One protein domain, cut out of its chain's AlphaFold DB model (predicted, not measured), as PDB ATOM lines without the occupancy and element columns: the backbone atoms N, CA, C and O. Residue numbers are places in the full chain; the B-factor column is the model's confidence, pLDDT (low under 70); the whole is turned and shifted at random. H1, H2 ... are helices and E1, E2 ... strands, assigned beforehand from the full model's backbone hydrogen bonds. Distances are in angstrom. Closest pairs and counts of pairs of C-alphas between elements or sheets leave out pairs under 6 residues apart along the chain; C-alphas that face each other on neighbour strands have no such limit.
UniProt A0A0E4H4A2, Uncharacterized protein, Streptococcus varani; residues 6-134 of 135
ATOM      1  N   GLU A   6     -33.445  50.473   2.580       69.56
ATOM      2  CA  GLU A   6     -32.058  50.179   2.954       69.56
ATOM      3  C   GLU A   6     -31.860  50.249   4.475       69.56
ATOM      4  O   GLU A   6     -31.211  49.377   5.053       69.56
ATOM      5  N   ASP A   7     -32.447  51.258   5.128       73.56
ATOM      6  CA  ASP A   7     -32.365  51.438   6.583       73.56
ATOM      7  C   ASP A   7     -33.130  50.333   7.327       73.56
ATOM      8  O   ASP A   7     -32.609  49.747   8.278       73.56
ATOM      9  N   LEU A   8     -34.340  50.006   6.855       71.62
ATOM     10  CA  LEU A   8     -35.161  48.923   7.408       71.62
ATOM     11  C   LEU A   8     -34.447  47.571   7.289       71.62
ATOM     12  O   LEU A   8     -34.334  46.837   8.272       71.62
ATOM     13  N   ASN A   9     -33.891  47.278   6.111       74.88
ATOM     14  CA  ASN A   9     -33.198  46.020   5.851       74.88
ATOM     15  C   ASN A   9     -31.932  45.867   6.684       74.88
ATOM     16  O   ASN A   9     -31.657  44.777   7.185       74.88
ATOM     17  N   ARG A  10     -31.166  46.951   6.850       71.62
ATOM     18  CA  ARG A  10     -29.954  46.942   7.672       71.62
ATOM     19  C   ARG A  10     -30.281  46.624   9.128       71.62
ATOM     20  O   ARG A  10     -29.661  45.731   9.692       71.62
ATOM     21  N   ASN A  11     -31.280  47.293   9.701       74.31
ATOM     22  CA  ASN A  11     -31.692  47.064  11.087       74.31
ATOM     23  C   ASN A  11     -32.180  45.625  11.312       74.31
ATOM     24  O   ASN A  11     -31.808  44.991  12.300       74.31
ATOM     25  N   LEU A  12     -32.990  45.103  10.386       74.44
ATOM     26  CA  LEU A  12     -33.489  43.735  10.463       74.44
ATOM     27  C   LEU A  12     -32.346  42.717  10.407       74.44
ATOM     28  O   LEU A  12     -32.264  41.823  11.246       74.44
ATOM     29  N   LEU A  13     -31.424  42.864   9.459       66.50
ATOM     30  CA  LEU A  13     -30.309  41.932   9.322       66.50
ATOM     31  C   LEU A  13     -29.307  42.038  10.465       66.50
ATOM     32  O   LEU A  13     -28.793  41.008  10.879       66.50
ATOM     33  N   ASP A  14     -29.062  43.225  11.023       71.94
ATOM     34  CA  ASP A  14     -28.251  43.352  12.238       71.94
ATOM     35  C   ASP A  14     -28.880  42.563  13.400       71.94
ATOM     36  O   ASP A  14     -28.162  41.920  14.167       71.94
ATOM     37  N   SER A  15     -30.216  42.535  13.495       73.88
ATOM     38  CA  SER A  15     -30.915  41.707  14.485       73.88
ATOM     39  C   SER A  15     -30.805  40.203  14.199       73.88
ATOM     40  O   SER A  15     -30.474  39.450  15.109       73.88
ATOM     41  N   LEU A  16     -30.962  39.771  12.943       67.69
ATOM     42  CA  LEU A  16     -30.811  38.363  12.542       67.69
ATOM     43  C   LEU A  16     -29.360  37.863  12.695       67.69
ATOM     44  O   LEU A  16     -29.125  36.734  13.122       67.69
ATOM     45  N   LYS A  17     -28.368  38.713  12.396       66.81
ATOM     46  CA  LYS A  17     -26.933  38.403  12.524       66.81
ATOM     47  C   LYS A  17     -26.500  38.244  13.982       66.81
ATOM     48  O   LYS A  17     -25.610  37.446  14.256       66.81
ATOM     49  N   LEU A  18     -27.123  38.955  14.928       62.75
ATOM     50  CA  LEU A  18     -26.846  38.786  16.363       62.75
ATOM     51  C   LEU A  18     -27.198  37.380  16.878       62.75
ATOM     52  O   LEU A  18     -26.659  36.960  17.901       62.75
ATOM     53  N   GLU A  19     -28.069  36.651  16.178       62.12
ATOM     54  CA  GLU A  19     -28.487  35.297  16.547       62.12
ATOM     55  C   GLU A  19     -27.600  34.188  15.936       62.12
ATOM     56  O   GLU A  19     -27.725  33.027  16.328       62.12
ATOM     57  N   TYR A  20     -26.668  34.522  15.031       57.41
ATOM     58  CA  TYR A  20     -25.819  33.562  14.310       57.41
ATOM     59  C   TYR A  20     -24.309  33.824  14.518       57.41
ATOM     60  O   TYR A  20     -23.780  34.861  14.138       57.41
ATOM     61  N   GLU A  21     -23.565  32.842  15.048       56.34
ATOM     62  CA  GLU A  21     -22.111  32.936  15.329       56.34
ATOM     63  C   GLU A  21     -21.193  32.711  14.090       56.34
ATOM     64  O   GLU A  21     -20.091  32.174  14.219       56.34
ATOM     65  N   GLY A  22     -21.633  33.065  12.875       57.03
ATOM     66  CA  GLY A  22     -20.908  32.797  11.617       57.03
ATOM     67  C   GLY A  22     -20.427  34.051  10.873       57.03
ATOM     68  O   GLY A  22     -21.036  35.111  10.973       57.03
ATOM     69  N   GLU A  23     -19.348  33.928  10.087       49.06
ATOM     70  CA  GLU A  23     -18.944  34.962   9.120       49.06
ATOM     71  C   GLU A  23     -19.936  34.969   7.947       49.06
ATOM     72  O   GLU A  23     -19.992  34.017   7.169       49.06
ATOM     73  N   TYR A  24     -20.727  36.035   7.828       51.88
ATOM     74  CA  TYR A  24     -21.531  36.303   6.639       51.88
ATOM     75  C   TYR A  24     -20.728  37.199   5.696       51.88
ATOM     76  O   TYR A  24     -20.265  38.267   6.101       51.88
ATOM     77  N   GLU A  25     -20.587  36.791   4.433       48.88
ATOM     78  CA  GLU A  25     -20.347  37.767   3.369       48.88
ATOM     79  C   GLU A  25     -21.562  38.703   3.335       48.88
ATOM     80  O   GLU A  25     -22.682  38.247   3.564       48.88
ATOM     81  N   ASP A  26     -21.351  40.008   3.128       44.88
ATOM     82  CA  ASP A  26     -22.439  40.978   2.978       44.88
ATOM     83  C   ASP A  26     -23.302  40.568   1.780       44.88
ATOM     84  O   ASP A  26     -23.043  40.940   0.635       44.88
ATOM     85  N   CYS A  27     -24.303  39.738   2.037       50.00
ATOM     86  CA  CYS A  27     -25.297  39.341   1.072       50.00
ATOM     87  C   CYS A  27     -26.000  40.602   0.572       50.00
ATOM     88  O   CYS A  27     -26.359  41.484   1.357       50.00
ATOM     89  N   GLU A  28     -26.140  40.726  -0.749       58.66
ATOM     90  CA  GLU A  28     -26.811  41.870  -1.355       58.66
ATOM     91  C   GLU A  28     -28.211  41.999  -0.740       58.66
ATOM     92  O   GLU A  28     -29.094  41.174  -0.955       58.66
ATOM     93  N   PHE A  29     -28.390  43.062   0.046       72.06
ATOM     94  CA  PHE A  29     -29.553  43.391   0.882       72.06
ATOM     95  C   PHE A  29     -30.879  43.542   0.120       72.06
ATOM     96  O   PHE A  29     -31.899  43.916   0.700       72.06
ATOM     97  N   GLY A  30     -30.850  43.335  -1.191       84.12
ATOM     98  CA  GLY A  30     -31.924  43.608  -2.115       84.12
ATOM     99  C   GLY A  30     -32.616  42.358  -2.630       84.12
ATOM    100  O   GLY A  30     -32.439  41.232  -2.168       84.12
ATOM    101  N   PHE A  31     -33.453  42.593  -3.618       90.62
ATOM    102  CA  PHE A  31     -34.078  41.589  -4.431       90.62
ATOM    103  C   PHE A  31     -33.094  41.017  -5.437       90.62
ATOM    104  O   PHE A  31     -32.369  41.749  -6.112       90.62
ATOM    105  N   TYR A  32     -33.177  39.708  -5.629       90.69
ATOM    106  CA  TYR A  32     -32.545  39.040  -6.753       90.69
ATOM    107  C   TYR A  32     -33.509  38.037  -7.374       90.69
ATOM    108  O   TYR A  32     -34.266  37.336  -6.692       90.69
ATOM    109  N   ALA A  33     -33.503  37.987  -8.704       92.31
ATOM    110  CA  ALA A  33     -34.263  36.997  -9.443       92.31
ATOM    111  C   ALA A  33     -33.594  35.626  -9.284       92.31
ATOM    112  O   ALA A  33     -32.370  35.501  -9.336       92.31
ATOM    113  N   THR A  34     -34.399  34.586  -9.106       88.06
ATOM    114  CA  THR A  34     -33.902  33.213  -8.969       88.06
ATOM    115  C   THR A  34     -34.635  32.264  -9.910       88.06
ATOM    116  O   THR A  34     -35.647  32.611 -10.515       88.06
ATOM    117  N   ASN A  35     -34.111  31.052 -10.057       84.69
ATOM    118  CA  ASN A  35     -34.740  29.987 -10.826       84.69
ATOM    119  C   ASN A  35     -35.106  28.844  -9.886       84.69
ATOM    120  O   ASN A  35     -34.255  28.330  -9.160       84.69
ATOM    121  N   LEU A  36     -36.368  28.422  -9.919       83.94
ATOM    122  CA  LEU A  36     -36.853  27.286  -9.140       83.94
ATOM    123  C   LEU A  36     -37.144  26.070 -10.038       83.94
ATOM    124  O   LEU A  36     -37.231  26.208 -11.261       83.94
ATOM    125  N   PRO A  37     -37.254  24.855  -9.462       76.81
ATOM    126  CA  PRO A  37     -37.476  23.638 -10.237       76.81
ATOM    127  C   PRO A  37     -38.729  23.733 -11.109       76.81
ATOM    128  O   PRO A  37     -39.737  24.287 -10.683       76.81
ATOM    129  N   VAL A  38     -38.708  23.082 -12.276       74.81
ATOM    130  CA  VAL A  38     -39.801  23.091 -13.276       74.81
ATOM    131  C   VAL A  38     -41.163  22.668 -12.700       74.81
ATOM    132  O   VAL A  38     -42.213  23.043 -13.217       74.81
ATOM    133  N   SER A  39     -41.177  21.887 -11.618       83.94
ATOM    134  CA  SER A  39     -42.406  21.486 -10.923       83.94
ATOM    135  C   SER A  39     -43.109  22.639 -10.199       83.94
ATOM    136  O   SER A  39     -44.302  22.542  -9.910       83.94
ATOM    137  N   ARG A  40     -42.387  23.717  -9.875       84.69
ATOM    138  CA  ARG A  40     -42.928  24.934  -9.278       84.69
ATOM    139  C   ARG A  40     -43.453  25.805 -10.421       84.69
ATOM    140  O   ARG A  40     -42.711  26.142 -11.331       84.69
ATOM    141  N   LYS A  41     -44.758  26.086 -10.428       87.81
ATOM    142  CA  LYS A  41     -45.405  26.873 -11.486       87.81
ATOM    143  C   LYS A  41     -45.512  28.334 -11.059       87.81
ATOM    144  O   LYS A  41     -46.314  28.639 -10.181       87.81
ATOM    145  N   ALA A  42     -44.709  29.186 -11.678       94.44
ATOM    146  CA  ALA A  42     -44.782  30.640 -11.627       94.44
ATOM    147  C   ALA A  42     -44.079  31.203 -12.872       94.44
ATOM    148  O   ALA A  42     -43.273  30.502 -13.492       94.44
ATOM    149  N   ASP A  43     -44.376  32.449 -13.224       95.62
ATOM    150  CA  ASP A  43     -43.700  33.161 -14.310       95.62
ATOM    151  C   ASP A  43     -42.370  33.764 -13.852       95.62
ATOM    152  O   ASP A  43     -41.410  33.791 -14.620       95.62
ATOM    153  N   TYR A  44     -42.309  34.229 -12.599       96.50
ATOM    154  CA  TYR A  44     -41.111  34.830 -12.022       96.50
ATOM    155  C   TYR A  44     -40.916  34.420 -10.564       96.50
ATOM    156  O   TYR A  44     -41.884  34.184  -9.835       96.50
ATOM    157  N   TYR A  45     -39.655  34.393 -10.137       95.75
ATOM    158  CA  TYR A  45     -39.262  34.125  -8.759       95.75
ATOM    159  C   TYR A  45     -38.345  35.228  -8.270       95.75
ATOM    160  O   TYR A  45     -37.351  35.552  -8.925       95.75
ATOM    161  N   LEU A  46     -38.672  35.764  -7.104       94.94
ATOM    162  CA  LEU A  46     -37.898  36.804  -6.458       94.94
ATOM    163  C   LEU A  46     -37.529  36.338  -5.059       94.94
ATOM    164  O   LEU A  46     -38.376  35.846  -4.312       94.94
ATOM    165  N   SER A  47     -36.261  36.496  -4.731       92.75
ATOM    166  CA  SER A  47     -35.761  36.350  -3.378       92.75
ATOM    167  C   SER A  47     -35.439  37.726  -2.814       92.75
ATOM    168  O   SER A  47     -35.119  38.639  -3.576       92.75
ATOM    169  N   TYR A  48     -35.551  37.878  -1.502       91.12
ATOM    170  CA  TYR A  48     -35.282  39.111  -0.774       91.12
ATOM    171  C   TYR A  48     -34.638  38.789   0.570       91.12
ATOM    172  O   TYR A  48     -34.918  37.733   1.145       91.12
ATOM    173  N   LEU A  49     -33.788  39.702   1.056       87.81
ATOM    174  CA  LEU A  49     -33.053  39.546   2.317       87.81
ATOM    175  C   LEU A  49     -32.294  38.213   2.362       87.81
ATOM    176  O   LEU A  49     -32.514  37.393   3.249       87.81
ATOM    177  N   ASP A  50     -31.452  37.977   1.353       83.38
ATOM    178  CA  ASP A  50     -30.610  36.776   1.258       83.38
ATOM    179  C   ASP A  50     -31.379  35.441   1.322       83.38
ATOM    180  O   ASP A  50     -30.920  34.446   1.873       83.38
ATOM    181  N   GLY A  51     -32.600  35.406   0.780       86.50
ATOM    182  CA  GLY A  51     -33.413  34.189   0.804       86.50
ATOM    183  C   GLY A  51     -34.281  34.022   2.040       86.50
ATOM    184  O   GLY A  51     -35.052  33.070   2.081       86.50
ATOM    185  N   CYS A  52     -34.268  34.957   2.988       88.81
ATOM    186  CA  CYS A  52     -35.218  34.900   4.099       88.81
ATOM    187  C   CYS A  52     -36.671  35.048   3.617       88.81
ATOM    188  O   CYS A  52     -37.597  34.551   4.260       88.81
ATOM    189  N   VAL A  53     -36.883  35.730   2.483       92.75
ATOM    190  CA  VAL A  53     -38.202  35.886   1.863       92.75
ATOM    191  C   VAL A  53     -38.169  35.428   0.409       92.75
ATOM    192  O   VAL A  53     -37.412  35.948  -0.408       92.75
ATOM    193  N   PHE A  54     -39.053  34.494   0.062       94.69
ATOM    194  CA  PHE A  54     -39.217  33.986  -1.302       94.69
ATOM    195  C   PHE A  54     -40.621  34.244  -1.831       94.69
ATOM    196  O   PHE A  54     -41.614  33.873  -1.204       94.69
ATOM    197  N   MET A  55     -40.704  34.805  -3.031       96.25
ATOM    198  CA  MET A  55     -41.956  35.172  -3.680       96.25
ATOM    199  C   MET A  55     -42.052  34.589  -5.083       96.25
ATOM    200  O   MET A  55     -41.098  34.616  -5.864       96.25
ATOM    201  N   ASP A  56     -43.247  34.113  -5.411       96.94
ATOM    202  CA  ASP A  56     -43.590  33.634  -6.741       96.94
ATOM    203  C   ASP A  56     -44.625  34.550  -7.365       96.94
ATOM    204  O   ASP A  56     -45.651  34.835  -6.743       96.94
ATOM    205  N   PHE A  57     -44.409  34.912  -8.622       97.75
ATOM    206  CA  PHE A  57     -45.301  35.790  -9.361       97.75
ATOM    207  C   PHE A  57     -45.843  35.103 -10.604       97.75
ATOM    208  O   PHE A  57     -45.136  34.344 -11.270       97.75
ATOM    209  N   GLY A  58     -47.102  35.384 -10.913       97.12
ATOM    210  CA  GLY A  58     -47.761  34.960 -12.139       97.12
ATOM    211  C   GLY A  58     -48.160  36.151 -12.998       97.12
ATOM    212  O   GLY A  58     -48.188  37.291 -12.528       97.12
ATOM    213  N   LYS A  59     -48.491  35.870 -14.255       97.00
ATOM    214  CA  LYS A  59     -49.164  36.790 -15.173       97.00
ATOM    215  C   LYS A  59     -50.578  36.316 -15.454       97.00
ATOM    216  O   LYS A  59     -50.806  35.129 -15.690       97.00
ATOM    217  N   ASP A  60     -51.532  37.236 -15.391       95.88
ATOM    218  CA  ASP A  60     -52.904  36.955 -15.807       95.88
ATOM    219  C   ASP A  60     -53.019  36.926 -17.347       95.88
ATOM    220  O   ASP A  60     -52.049  37.147 -18.079       95.88
ATOM    221  N   GLU A  61     -54.224  36.676 -17.863       94.75
ATOM    222  CA  GLU A  61     -54.491  36.651 -19.311       94.75
ATOM    223  C   GLU A  61     -54.238  38.002 -20.011       94.75
ATOM    224  O   GLU A  61     -54.085  38.051 -21.232       94.75
ATOM    225  N   GLN A  62     -54.184  39.104 -19.254       95.56
ATOM    226  CA  GLN A  62     -53.892  40.456 -19.736       95.56
ATOM    227  C   GLN A  62     -52.407  40.822 -19.577       95.56
ATOM    228  O   GLN A  62     -52.013  41.933 -19.939       95.56
ATOM    229  N   GLY A  63     -51.582  39.912 -19.052       96.06
ATOM    230  CA  GLY A  63     -50.166  40.132 -18.775       96.06
ATOM    231  C   GLY A  63     -49.886  40.933 -17.502       96.06
ATOM    232  O   GLY A  63     -48.760  41.394 -17.325       96.06
ATOM    233  N   LYS A  64     -50.876  41.119 -16.621       98.31
ATOM    234  CA  LYS A  64     -50.694  41.813 -15.344       98.31
ATOM    235  C   LYS A  64     -50.101  40.888 -14.296       98.31
ATOM    236  O   LYS A  64     -50.489  39.724 -14.185       98.31
ATOM    237  N   ILE A  65     -49.168  41.427 -13.524       98.50
ATOM    238  CA  ILE A  65     -48.410  40.677 -12.525       98.50
ATOM    239  C   ILE A  65     -49.237  40.522 -11.254       98.50
ATOM    240  O   ILE A  65     -49.851  41.479 -10.778       98.50
ATOM    241  N   TYR A  66     -49.206  39.326 -10.673       98.25
ATOM    242  CA  TYR A  66     -49.775  39.043  -9.362       98.25
ATOM    243  C   TYR A  66     -48.877  38.137  -8.526       98.25
ATOM    244  O   TYR A  66     -48.058  37.387  -9.054       98.25
ATOM    245  N   LEU A  67     -49.059  38.185  -7.206       98.00
ATOM    246  CA  LEU A  67     -48.361  37.328  -6.251       98.00
ATOM    247  C   LEU A  67     -49.104  35.986  -6.122       98.00
ATOM    248  O   LEU A  67     -50.290  35.953  -5.803       98.00
ATOM    249  N   ILE A  68     -48.411  34.877  -6.383       97.12
ATOM    250  CA  ILE A  68     -48.938  33.509  -6.227       97.12
ATOM    251  C   ILE A  68     -48.713  33.018  -4.800       97.12
ATOM    252  O   ILE A  68     -49.576  32.383  -4.187       97.12
ATOM    253  N   ARG A  69     -47.500  33.235  -4.291       95.88
ATOM    254  CA  ARG A  69     -47.109  32.791  -2.960       95.88
ATOM    255  C   ARG A  69     -46.004  33.666  -2.403       95.88
ATOM    256  O   ARG A  69     -45.186  34.178  -3.164       95.88
ATOM    257  N   ILE A  70     -45.948  33.731  -1.084       96.81
ATOM    258  CA  ILE A  70     -44.843  34.322  -0.338       96.81
ATOM    259  C   ILE A  70     -44.461  33.389   0.808       96.81
ATOM    260  O   ILE A  70     -45.327  32.805   1.458       96.81
ATOM    261  N   SER A  71     -43.166  33.192   1.012       95.25
ATOM    262  CA  SER A  71     -42.602  32.371   2.075       95.25
ATOM    263  C   SER A  71     -41.620  33.200   2.870       95.25
ATOM    264  O   SER A  71     -40.841  33.936   2.275       95.25
ATOM    265  N   PHE A  72     -41.650  33.020   4.180       94.25
ATOM    266  CA  PHE A  72     -40.761  33.673   5.127       94.25
ATOM    267  C   PHE A  72     -40.089  32.599   5.975       94.25
ATOM    268  O   PHE A  72     -40.754  31.642   6.405       94.25
ATOM    269  N   ASP A  73     -38.798  32.750   6.228       90.38
ATOM    270  CA  ASP A  73     -38.103  31.909   7.195       90.38
ATOM    271  C   ASP A  73     -38.746  32.053   8.582       90.38
ATOM    272  O   ASP A  73     -39.308  33.084   8.934       90.38
ATOM    273  N   GLY A  74     -38.816  30.956   9.335       90.12
ATOM    274  CA  GLY A  74     -39.483  30.921  10.647       90.12
ATOM    275  C   GLY A  74     -41.024  30.963  10.632       90.12
ATOM    276  O   GLY A  74     -41.641  30.421  11.550       90.12
ATOM    277  N   HIS A  75     -41.670  31.494   9.586       92.62
ATOM    278  CA  HIS A  75     -43.140  31.647   9.529       92.62
ATOM    279  C   HIS A  75     -43.838  30.735   8.515       92.62
ATOM    280  O   HIS A  75     -45.046  30.488   8.619       92.62
ATOM    281  N   GLY A  76     -43.089  30.192   7.555       92.62
ATOM    282  CA  GLY A  76     -43.597  29.281   6.534       92.62
ATOM    283  C   GLY A  76     -44.158  29.995   5.302       92.62
ATOM    284  O   GLY A  76     -43.792  31.124   4.985       92.62
ATOM    285  N   CYS A  77     -45.028  29.303   4.561       93.75
ATOM    286  CA  CYS A  77     -45.464  29.708   3.223       93.75
ATOM    287  C   CYS A  77     -46.963  30.029   3.168       93.75
ATOM    288  O   CYS A  77     -47.795  29.237   3.616       93.75
ATOM    289  N   CYS A  78     -47.297  31.163   2.555       94.75
ATOM    290  CA  CYS A  78     -48.654  31.610   2.260       94.75
ATOM    291  C   CYS A  78     -48.920  31.451   0.758       94.75
ATOM    292  O   CYS A  78     -48.268  32.097  -0.065       94.75
ATOM    293  N   HIS A  79     -49.879  30.600   0.389       95.12
ATOM    294  CA  HIS A  79     -50.380  30.505  -0.983       95.12
ATOM    295  C   HIS A  79     -51.642  31.355  -1.125       95.12
ATOM    296  O   HIS A  79     -52.587  31.175  -0.358       95.12
ATOM    297  N   LEU A  80     -51.649  32.275  -2.089       94.69
ATOM    298  CA  LEU A  80     -52.680  33.301  -2.212       94.69
ATOM    299  C   LEU A  80     -53.775  32.827  -3.162       94.69
ATOM    300  O   LEU A  80     -53.546  32.598  -4.349       94.69
ATOM    301  N   SER A  81     -54.984  32.676  -2.629       89.25
ATOM    302  CA  SER A  81     -56.063  31.930  -3.292       89.25
ATOM    303  C   SER A  81     -56.681  32.703  -4.458       89.25
ATOM    304  O   SER A  81     -57.263  32.110  -5.362       89.25
ATOM    305  N   ASN A  82     -56.593  34.036  -4.423       89.06
ATOM    306  CA  ASN A  82     -57.174  34.941  -5.417       89.06
ATOM    307  C   ASN A  82     -56.133  35.902  -6.014       89.06
ATOM    308  O   ASN A  82     -56.493  37.013  -6.410       89.06
ATOM    309  N   GLY A  83     -54.859  35.493  -6.081       87.56
ATOM    310  CA  GLY A  83     -53.772  36.343  -6.582       87.56
ATOM    311  C   GLY A  83     -54.080  36.960  -7.953       87.56
ATOM    312  O   GLY A  83     -53.977  38.170  -8.115       87.56
ATOM    313  N   GLU A  84     -54.595  36.171  -8.900       92.81
ATOM    314  CA  GLU A  84     -54.947  36.617 -10.263       92.81
ATOM    315  C   GLU A  84     -55.993  37.749 -10.328       92.81
ATOM    316  O   GLU A  84     -56.121  38.415 -11.349       92.81
ATOM    317  N   LYS A  85     -56.751  37.991  -9.247       94.19
ATOM    318  CA  LYS A  85     -57.725  39.097  -9.148       94.19
ATOM    319  C   LYS A  85     -57.139  40.344  -8.483       94.19
ATOM    320  O   LYS A  85     -57.792  41.385  -8.451       94.19
ATOM    321  N   LYS A  86     -55.946  40.222  -7.906       96.56
ATOM    322  CA  LYS A  86     -55.236  41.213  -7.091       96.56
ATOM    323  C   LYS A  86     -53.898  41.531  -7.759       96.56
ATOM    324  O   LYS A  86     -52.827  41.237  -7.228       96.56
ATOM    325  N   THR A  87     -53.991  42.085  -8.962       98.00
ATOM    326  CA  THR A  87     -52.847  42.346  -9.836       98.00
ATOM    327  C   THR A  87     -52.318  43.769  -9.666       98.00
ATOM    328  O   THR A  87     -53.045  44.674  -9.249       98.00
ATOM    329  N   LEU A  88     -51.074  43.984 -10.090       98.19
ATOM    330  CA  LEU A  88     -50.590  45.309 -10.474       98.19
ATOM    331  C   LEU A  88     -51.382  45.842 -11.678       98.19
ATOM    332  O   LEU A  88     -52.006  45.075 -12.424       98.19
ATOM    333  N   ASP A  89     -51.362  47.157 -11.892       97.75
ATOM    334  CA  ASP A  89     -51.889  47.717 -13.135       97.75
ATOM    335  C   ASP A  89     -50.965  47.426 -14.333       97.75
ATOM    336  O   ASP A  89     -49.901  46.815 -14.206       97.75
ATOM    337  N   SER A  90     -51.391  47.803 -15.542       97.75
ATOM    338  CA  SER A  90     -50.624  47.510 -16.758       97.75
ATOM    339  C   SER A  90     -49.266  48.216 -16.801       97.75
ATOM    340  O   SER A  90     -48.302  47.615 -17.264       97.75
ATOM    341  N   SER A  91     -49.170  49.461 -16.326       98.00
ATOM    342  CA  SER A  91     -47.899  50.196 -16.268       98.00
ATOM    343  C   SER A  91     -46.949  49.596 -15.239       98.00
ATOM    344  O   SER A  91     -45.794  49.328 -15.560       98.00
ATOM    345  N   GLU A  92     -47.452  49.321 -14.038       98.19
ATOM    346  CA  GLU A  92     -46.710  48.694 -12.945       98.19
ATOM    347  C   GLU A  92     -46.231  47.285 -13.329       98.19
ATOM    348  O   GLU A  92     -45.113  46.897 -13.011       98.19
ATOM    349  N   SER A  93     -47.045  46.518 -14.063       98.31
ATOM    350  CA  SER A  93     -46.695  45.166 -14.524       98.31
ATOM    351  C   SER A  93     -45.581  45.160 -15.572       98.31
ATOM    352  O   SER A  93     -44.719  44.275 -15.560       98.31
ATOM    353  N   ILE A  94     -45.585  46.147 -16.475       98.19
ATOM    354  CA  ILE A  94     -44.494  46.353 -17.436       98.19
ATOM    355  C   ILE A  94     -43.223  46.733 -16.677       98.19
ATOM    356  O   ILE A  94     -42.191  46.103 -16.885       98.19
ATOM    357  N   GLU A  95     -43.308  47.684 -15.739       98.25
ATOM    358  CA  GLU A  95     -42.154  48.090 -14.932       98.25
ATOM    359  C   GLU A  95     -41.597  46.924 -14.107       98.25
ATOM    360  O   GLU A  95     -40.390  46.695 -14.119       98.25
ATOM    361  N   PHE A  96     -42.453  46.124 -13.465       98.38
ATOM    362  CA  PHE A  96     -42.040  44.922 -12.737       98.38
ATOM    363  C   PHE A  96     -41.253  43.965 -13.637       98.38
ATOM    364  O   PHE A  96     -40.166  43.513 -13.275       98.38
ATOM    365  N   THR A  97     -41.795  43.676 -14.823       97.44
ATOM    366  CA  THR A  97     -41.173  42.763 -15.789       97.44
ATOM    367  C   THR A  97     -39.828  43.303 -16.274       97.44
ATOM    368  O   THR A  97     -38.852  42.556 -16.339       97.44
ATOM    369  N   ASP A  98     -39.747  44.601 -16.562       97.31
ATOM    370  CA  ASP A  98     -38.507  45.251 -16.979       97.31
ATOM    371  C   ASP A  98     -37.453  45.249 -15.870       97.31
ATOM    372  O   ASP A  98     -36.262  45.166 -16.157       97.31
ATOM    373  N   LEU A  99     -37.861  45.358 -14.603       96.38
ATOM    374  CA  LEU A  99     -36.947  45.340 -13.464       96.38
ATOM    375  C   LEU A  99     -36.416  43.940 -13.170       96.38
ATOM    376  O   LEU A  99     -35.209  43.778 -13.017       96.38
ATOM    377  N   ILE A 100     -37.290  42.933 -13.112       95.00
ATOM    378  CA  ILE A 100     -36.909  41.569 -12.716       95.00
ATOM    379  C   ILE A 100     -36.048  40.853 -13.765       95.00
ATOM    380  O   ILE A 100     -35.338  39.906 -13.440       95.00
ATOM    381  N   LEU A 101     -36.105  41.296 -15.025       94.19
ATOM    382  CA  LEU A 101     -35.303  40.752 -16.125       94.19
ATOM    383  C   LEU A 101     -33.924  41.415 -16.269       94.19
ATOM    384  O   LEU A 101     -33.127  40.983 -17.107       94.19
ATOM    385  N   LYS A 102     -33.625  42.463 -15.492       91.69
ATOM    386  CA  LYS A 102     -32.293  43.083 -15.479       91.69
ATOM    387  C   LYS A 102     -31.298  42.214 -14.717       91.69
ATOM    388  O   LYS A 102     -31.663  41.474 -13.812       91.69
ATOM    389  N   SER A 103     -30.017  42.349 -15.066       83.62
ATOM    390  CA  SER A 103     -28.921  41.717 -14.320       83.62
ATOM    391  C   SER A 103     -28.800  42.251 -12.894       83.62
ATOM    392  O   SER A 103     -28.379  41.521 -12.011       83.62
ATOM    393  N   GLU A 104     -29.166  43.517 -12.695       87.88
ATOM    394  CA  GLU A 104     -29.196  44.194 -11.404       87.88
ATOM    395  C   GLU A 104     -30.581  44.823 -11.231       87.88
ATOM    396  O   GLU A 104     -31.044  45.592 -12.085       87.88
ATOM    397  N   ILE A 105     -31.270  44.442 -10.157       91.44
ATOM    398  CA  ILE A 105     -32.630  44.896  -9.874       91.44
ATOM    399  C   ILE A 105     -32.561  46.256  -9.175       91.44
ATOM    400  O   ILE A 105     -31.876  46.420  -8.169       91.44
ATOM    401  N   ASP A 106     -33.328  47.233  -9.670       92.25
ATOM    402  CA  ASP A 106     -33.561  48.479  -8.932       92.25
ATOM    403  C   ASP A 106     -34.445  48.177  -7.718       92.25
ATOM    404  O   ASP A 106     -35.672  48.075  -7.816       92.25
ATOM    405  N   ASN A 107     -33.792  48.006  -6.574       88.50
ATOM    406  CA  ASN A 107     -34.424  47.615  -5.323       88.50
ATOM    407  C   ASN A 107     -35.472  48.603  -4.833       88.50
ATOM    408  O   ASN A 107     -36.503  48.183  -4.317       88.50
ATOM    409  N   THR A 108     -35.257  49.901  -5.042       89.62
ATOM    410  CA  THR A 108     -36.198  50.929  -4.586       89.62
ATOM    411  C   THR A 108     -37.532  50.778  -5.305       89.62
ATOM    412  O   THR A 108     -38.592  50.782  -4.677       89.62
ATOM    413  N   LYS A 109     -37.483  50.609  -6.627       94.06
ATOM    414  CA  LYS A 109     -38.687  50.425  -7.438       94.06
ATOM    415  C   LYS A 109     -39.314  49.055  -7.225       94.06
ATOM    416  O   LYS A 109     -40.527  48.959  -7.056       94.06
ATOM    417  N   MET A 110     -38.496  48.004  -7.188       95.19
ATOM    418  CA  MET A 110     -38.984  46.646  -6.960       95.19
ATOM    419  C   MET A 110     -39.692  46.535  -5.605       95.19
ATOM    420  O   MET A 110     -40.789  45.986  -5.542       95.19
ATOM    421  N   TYR A 111     -39.133  47.135  -4.550       93.62
ATOM    422  CA  TYR A 111     -39.743  47.163  -3.220       93.62
ATOM    423  C   TYR A 111     -41.148  47.767  -3.249       93.62
ATOM    424  O   TYR A 111     -42.072  47.202  -2.672       93.62
ATOM    425  N   GLN A 112     -41.347  48.881  -3.959       94.44
ATOM    426  CA  GLN A 112     -42.659  49.528  -4.065       94.44
ATOM    427  C   GLN A 112     -43.699  48.626  -4.744       94.44
ATOM    428  O   GLN A 112     -44.824  48.510  -4.255       94.44
ATOM    429  N   LEU A 113     -43.317  47.953  -5.832       97.88
ATOM    430  CA  LEU A 113     -44.201  47.046  -6.572       97.88
ATOM    431  C   LEU A 113     -44.529  45.784  -5.761       97.88
ATOM    432  O   LEU A 113     -45.683  45.355  -5.705       97.88
ATOM    433  N   VAL A 114     -43.530  45.210  -5.084       96.88
ATOM    434  CA  VAL A 114     -43.713  44.063  -4.186       96.88
ATOM    435  C   VAL A 114     -44.622  44.439  -3.019       96.88
ATOM    436  O   VAL A 114     -45.600  43.739  -2.762       96.88
ATOM    437  N   LYS A 115     -44.370  45.576  -2.365       95.44
ATOM    438  CA  LYS A 115     -45.197  46.076  -1.262       95.44
ATOM    439  C   LYS A 115     -46.640  46.303  -1.694       95.44
ATOM    440  O   LYS A 115     -47.564  45.912  -0.991       95.44
ATOM    441  N   ARG A 116     -46.847  46.837  -2.901       97.25
ATOM    442  CA  ARG A 116     -48.181  46.988  -3.486       97.25
ATOM    443  C   ARG A 116     -48.908  45.647  -3.612       97.25
ATOM    444  O   ARG A 116     -50.073  45.555  -3.229       97.25
ATOM    445  N   LEU A 117     -48.237  44.613  -4.118       97.88
ATOM    446  CA  LEU A 117     -48.802  43.266  -4.230       97.88
ATOM    447  C   LEU A 117     -49.081  42.630  -2.864       97.88
ATOM    448  O   LEU A 117     -50.115  41.980  -2.703       97.88
ATOM    449  N   ILE A 118     -48.201  42.836  -1.885       96.75
ATOM    450  CA  ILE A 118     -48.402  42.386  -0.503       96.75
ATOM    451  C   ILE A 118     -49.628  43.071   0.102       96.75
ATOM    452  O   ILE A 118     -50.503  42.383   0.615       96.75
ATOM    453  N   ASP A 119     -49.761  44.389  -0.037       95.94
ATOM    454  CA  ASP A 119     -50.891  45.144   0.509       95.94
ATOM    455  C   ASP A 119     -52.234  44.725  -0.110       95.94
ATOM    456  O   ASP A 119     -53.230  44.601   0.603       95.94
ATOM    457  N   LEU A 120     -52.275  44.426  -1.415       96.75
ATOM    458  CA  LEU A 120     -53.472  43.868  -2.066       96.75
ATOM    459  C   LEU A 120     -53.878  42.501  -1.484       96.75
ATOM    460  O   LEU A 120     -55.050  42.116  -1.538       96.75
ATOM    461  N   ASN A 121     -52.916  41.758  -0.934       96.75
ATOM    462  CA  ASN A 121     -53.082  40.405  -0.412       96.75
ATOM    463  C   ASN A 121     -52.928  40.314   1.113       96.75
ATOM    464  O   ASN A 121     -52.888  39.204   1.639       96.75
ATOM    465  N   ARG A 122     -52.884  41.449   1.821       94.31
ATOM    466  CA  ARG A 122     -52.495  41.528   3.235       94.31
ATOM    467  C   ARG A 122     -53.295  40.572   4.124       94.31
ATOM    468  O   ARG A 122     -52.700  39.871   4.930       94.31
ATOM    469  N   ASP A 123     -54.604  40.458   3.904       93.62
ATOM    470  CA  ASP A 123     -55.495  39.573   4.676       93.62
ATOM    471  C   ASP A 123     -55.175  38.068   4.544       93.62
ATOM    472  O   ASP A 123     -55.625  37.262   5.356       93.62
ATOM    473  N   GLU A 124     -54.425  37.673   3.513       94.62
ATOM    474  CA  GLU A 124     -54.024  36.286   3.237       94.62
ATOM    475  C   GLU A 124     -52.564  36.002   3.643       94.62
ATOM    476  O   GLU A 124     -52.094  34.873   3.498       94.62
ATOM    477  N   ILE A 125     -51.845  37.008   4.154       95.50
ATOM    478  CA  ILE A 125     -50.439  36.907   4.557       95.50
ATOM    479  C   ILE A 125     -50.324  37.039   6.080       95.50
ATOM    480  O   ILE A 125     -51.022  37.819   6.732       95.50
ATOM    481  N   ARG A 126     -49.412  36.252   6.654       93.25
ATOM    482  CA  ARG A 126     -49.038  36.269   8.071       93.25
ATOM    483  C   ARG A 126     -48.561  37.665   8.497       93.25
ATOM    484  O   ARG A 126     -47.510  38.113   8.056       93.25
ATOM    485  N   GLN A 127     -49.353  38.355   9.322       93.81
ATOM    486  CA  GLN A 127     -49.059  39.733   9.749       93.81
ATOM    487  C   GLN A 127     -47.798  39.818  10.611       93.81
ATOM    488  O   GLN A 127     -47.024  40.750  10.451       93.81
ATOM    489  N   ASP A 128     -47.573  38.819  11.463       93.31
ATOM    490  CA  ASP A 128     -46.352  38.666  12.254       93.31
ATOM    491  C   ASP A 128     -45.102  38.617  11.364       93.31
ATOM    492  O   ASP A 128     -44.128  39.312  11.634       93.31
ATOM    493  N   ALA A 129     -45.167  37.881  10.252       93.50
ATOM    494  CA  ALA A 129     -44.077  37.836   9.282       93.50
ATOM    495  C   ALA A 129     -43.886  39.178   8.549       93.50
ATOM    496  O   ALA A 129     -42.761  39.613   8.342       93.50
ATOM    497  N   LEU A 130     -44.970  39.856   8.162       93.12
ATOM    498  CA  LEU A 130     -44.875  41.172   7.514       93.12
ATOM    499  C   LEU A 130     -44.234  42.223   8.426       93.12
ATOM    500  O   LEU A 130     -43.410  43.014   7.970       93.12
ATOM    501  N   GLU A 131     -44.588  42.211   9.711       90.81
ATOM    502  CA  GLU A 131     -43.994  43.089  10.717       90.81
ATOM    503  C   GLU A 131     -42.504  42.792  10.913       90.81
ATOM    504  O   GLU A 131     -41.696  43.718  10.873       90.81
ATOM    505  N   GLU A 132     -42.132  41.518  11.059       88.50
ATOM    506  CA  GLU A 132     -40.738  41.099  11.232       88.50
ATOM    507  C   GLU A 132     -39.881  41.470  10.018       88.50
ATOM    508  O   GLU A 132     -38.842  42.106  10.161       88.50
ATOM    509  N   TYR A 133     -40.354  41.171   8.808       87.69
ATOM    510  CA  TYR A 133     -39.603  41.414   7.575       87.69
ATOM    511  C   TYR A 133     -39.789  42.821   6.986       87.69
ATOM    512  O   TYR A 133     -39.289  43.100   5.897       87.69
ATOM    513  N   SER A 134     -40.478  43.723   7.698       86.50
ATOM    514  CA  SER A 134     -40.725  45.111   7.278       86.50
ATOM    515  C   SER A 134     -41.363  45.246   5.883       86.50
ATOM    516  O   SER A 134     -41.025  46.155   5.112       86.50
TER     517      SER A 134
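AT A GLANCE: This is residues 6 to 134 of the 135 residues of an uncharacterized protein of Streptococcus varani (UniProt A0A0E4H4A2). What does one see first? A sheet of four strands, E1 to E4, forms a wall; H3 runs across one face, H2 packs on H3 and E3, and the short H4 grazes the sheet near the end of E3. H1 lies off to one side, and residues 14 to 25 stick out from the body. How is it built? The printed part has 129 residues with four named helices and four named strands, in the order H1, E1, E2, E3, E4, H2, H3, H4; its class is mixed, and the sheet's order is E1, E2, E3, E4, all antiparallel. It is compact, with a radius of gyration of the C-alphas of 14.6 A, and spans 47 by 31 by 30 A, only just elongated.

IN THESE COORDINATES: Where does the printed part begin? H1, residues 6 to 17, measures 16.0 A and begins at C-alpha 6, (-32.058, 50.179, 2.954). Where are the strands? E1 is residues 44 to 48, E2 53 to 59 with 20.3 A, E3 65 to 72 with 20.5 A, and E4 76 to 79. E3 begins at C-alpha 65, (-48.410, 40.677, -12.525), and bends by 56 degrees at residue 68. Which helices follow? H2 is residues 90 to 100, H3 107 to 120 with 19.7 A, and H4 127 to 132, ending at C-alpha 132, (-40.738, 41.099, 11.232).

HOW THE PARTS SIT: How do the strands pair? They form a meander, each strand the antiparallel neighbour of the one before, in three hairpins. N 46 and O 55 are 3.0 A apart, N 54 and O 71 2.9 A, and N 78 and O 70 2.8 A, within hydrogen-bond range. How do the helices stand? H3 is on one face of the sheet, making two layers, helix over sheet, at a height over the sheet of 8.6 A; it runs across the strands, at 88 degrees to E3 on the local plane. H2 and H3 touch at a steep tilt of 49 degrees, opposite ways, with the C-alphas of Phe 96 and Met 110 closest at 6.8 A. What of H1 and H4? They are close but not clearly touching, the closest C-alphas, of Leu 12 and Glu 132, being 7.8 A apart. Are the helix backbones complete? In H1, H2, H3 and H4 every O i to N i+4 pair is within hydrogen-bond range.

THE WHOLE: How far does it reach? The C-alphas of Glu 21 and Gln 62, the two farthest apart, are 47.9 A apart. Which links are long? The link H1 to E1, 26 residues, is long, and the printed part has no cut. Where is confidence low? Residue 6, residue 13 and residues 16 to 28 are under 70.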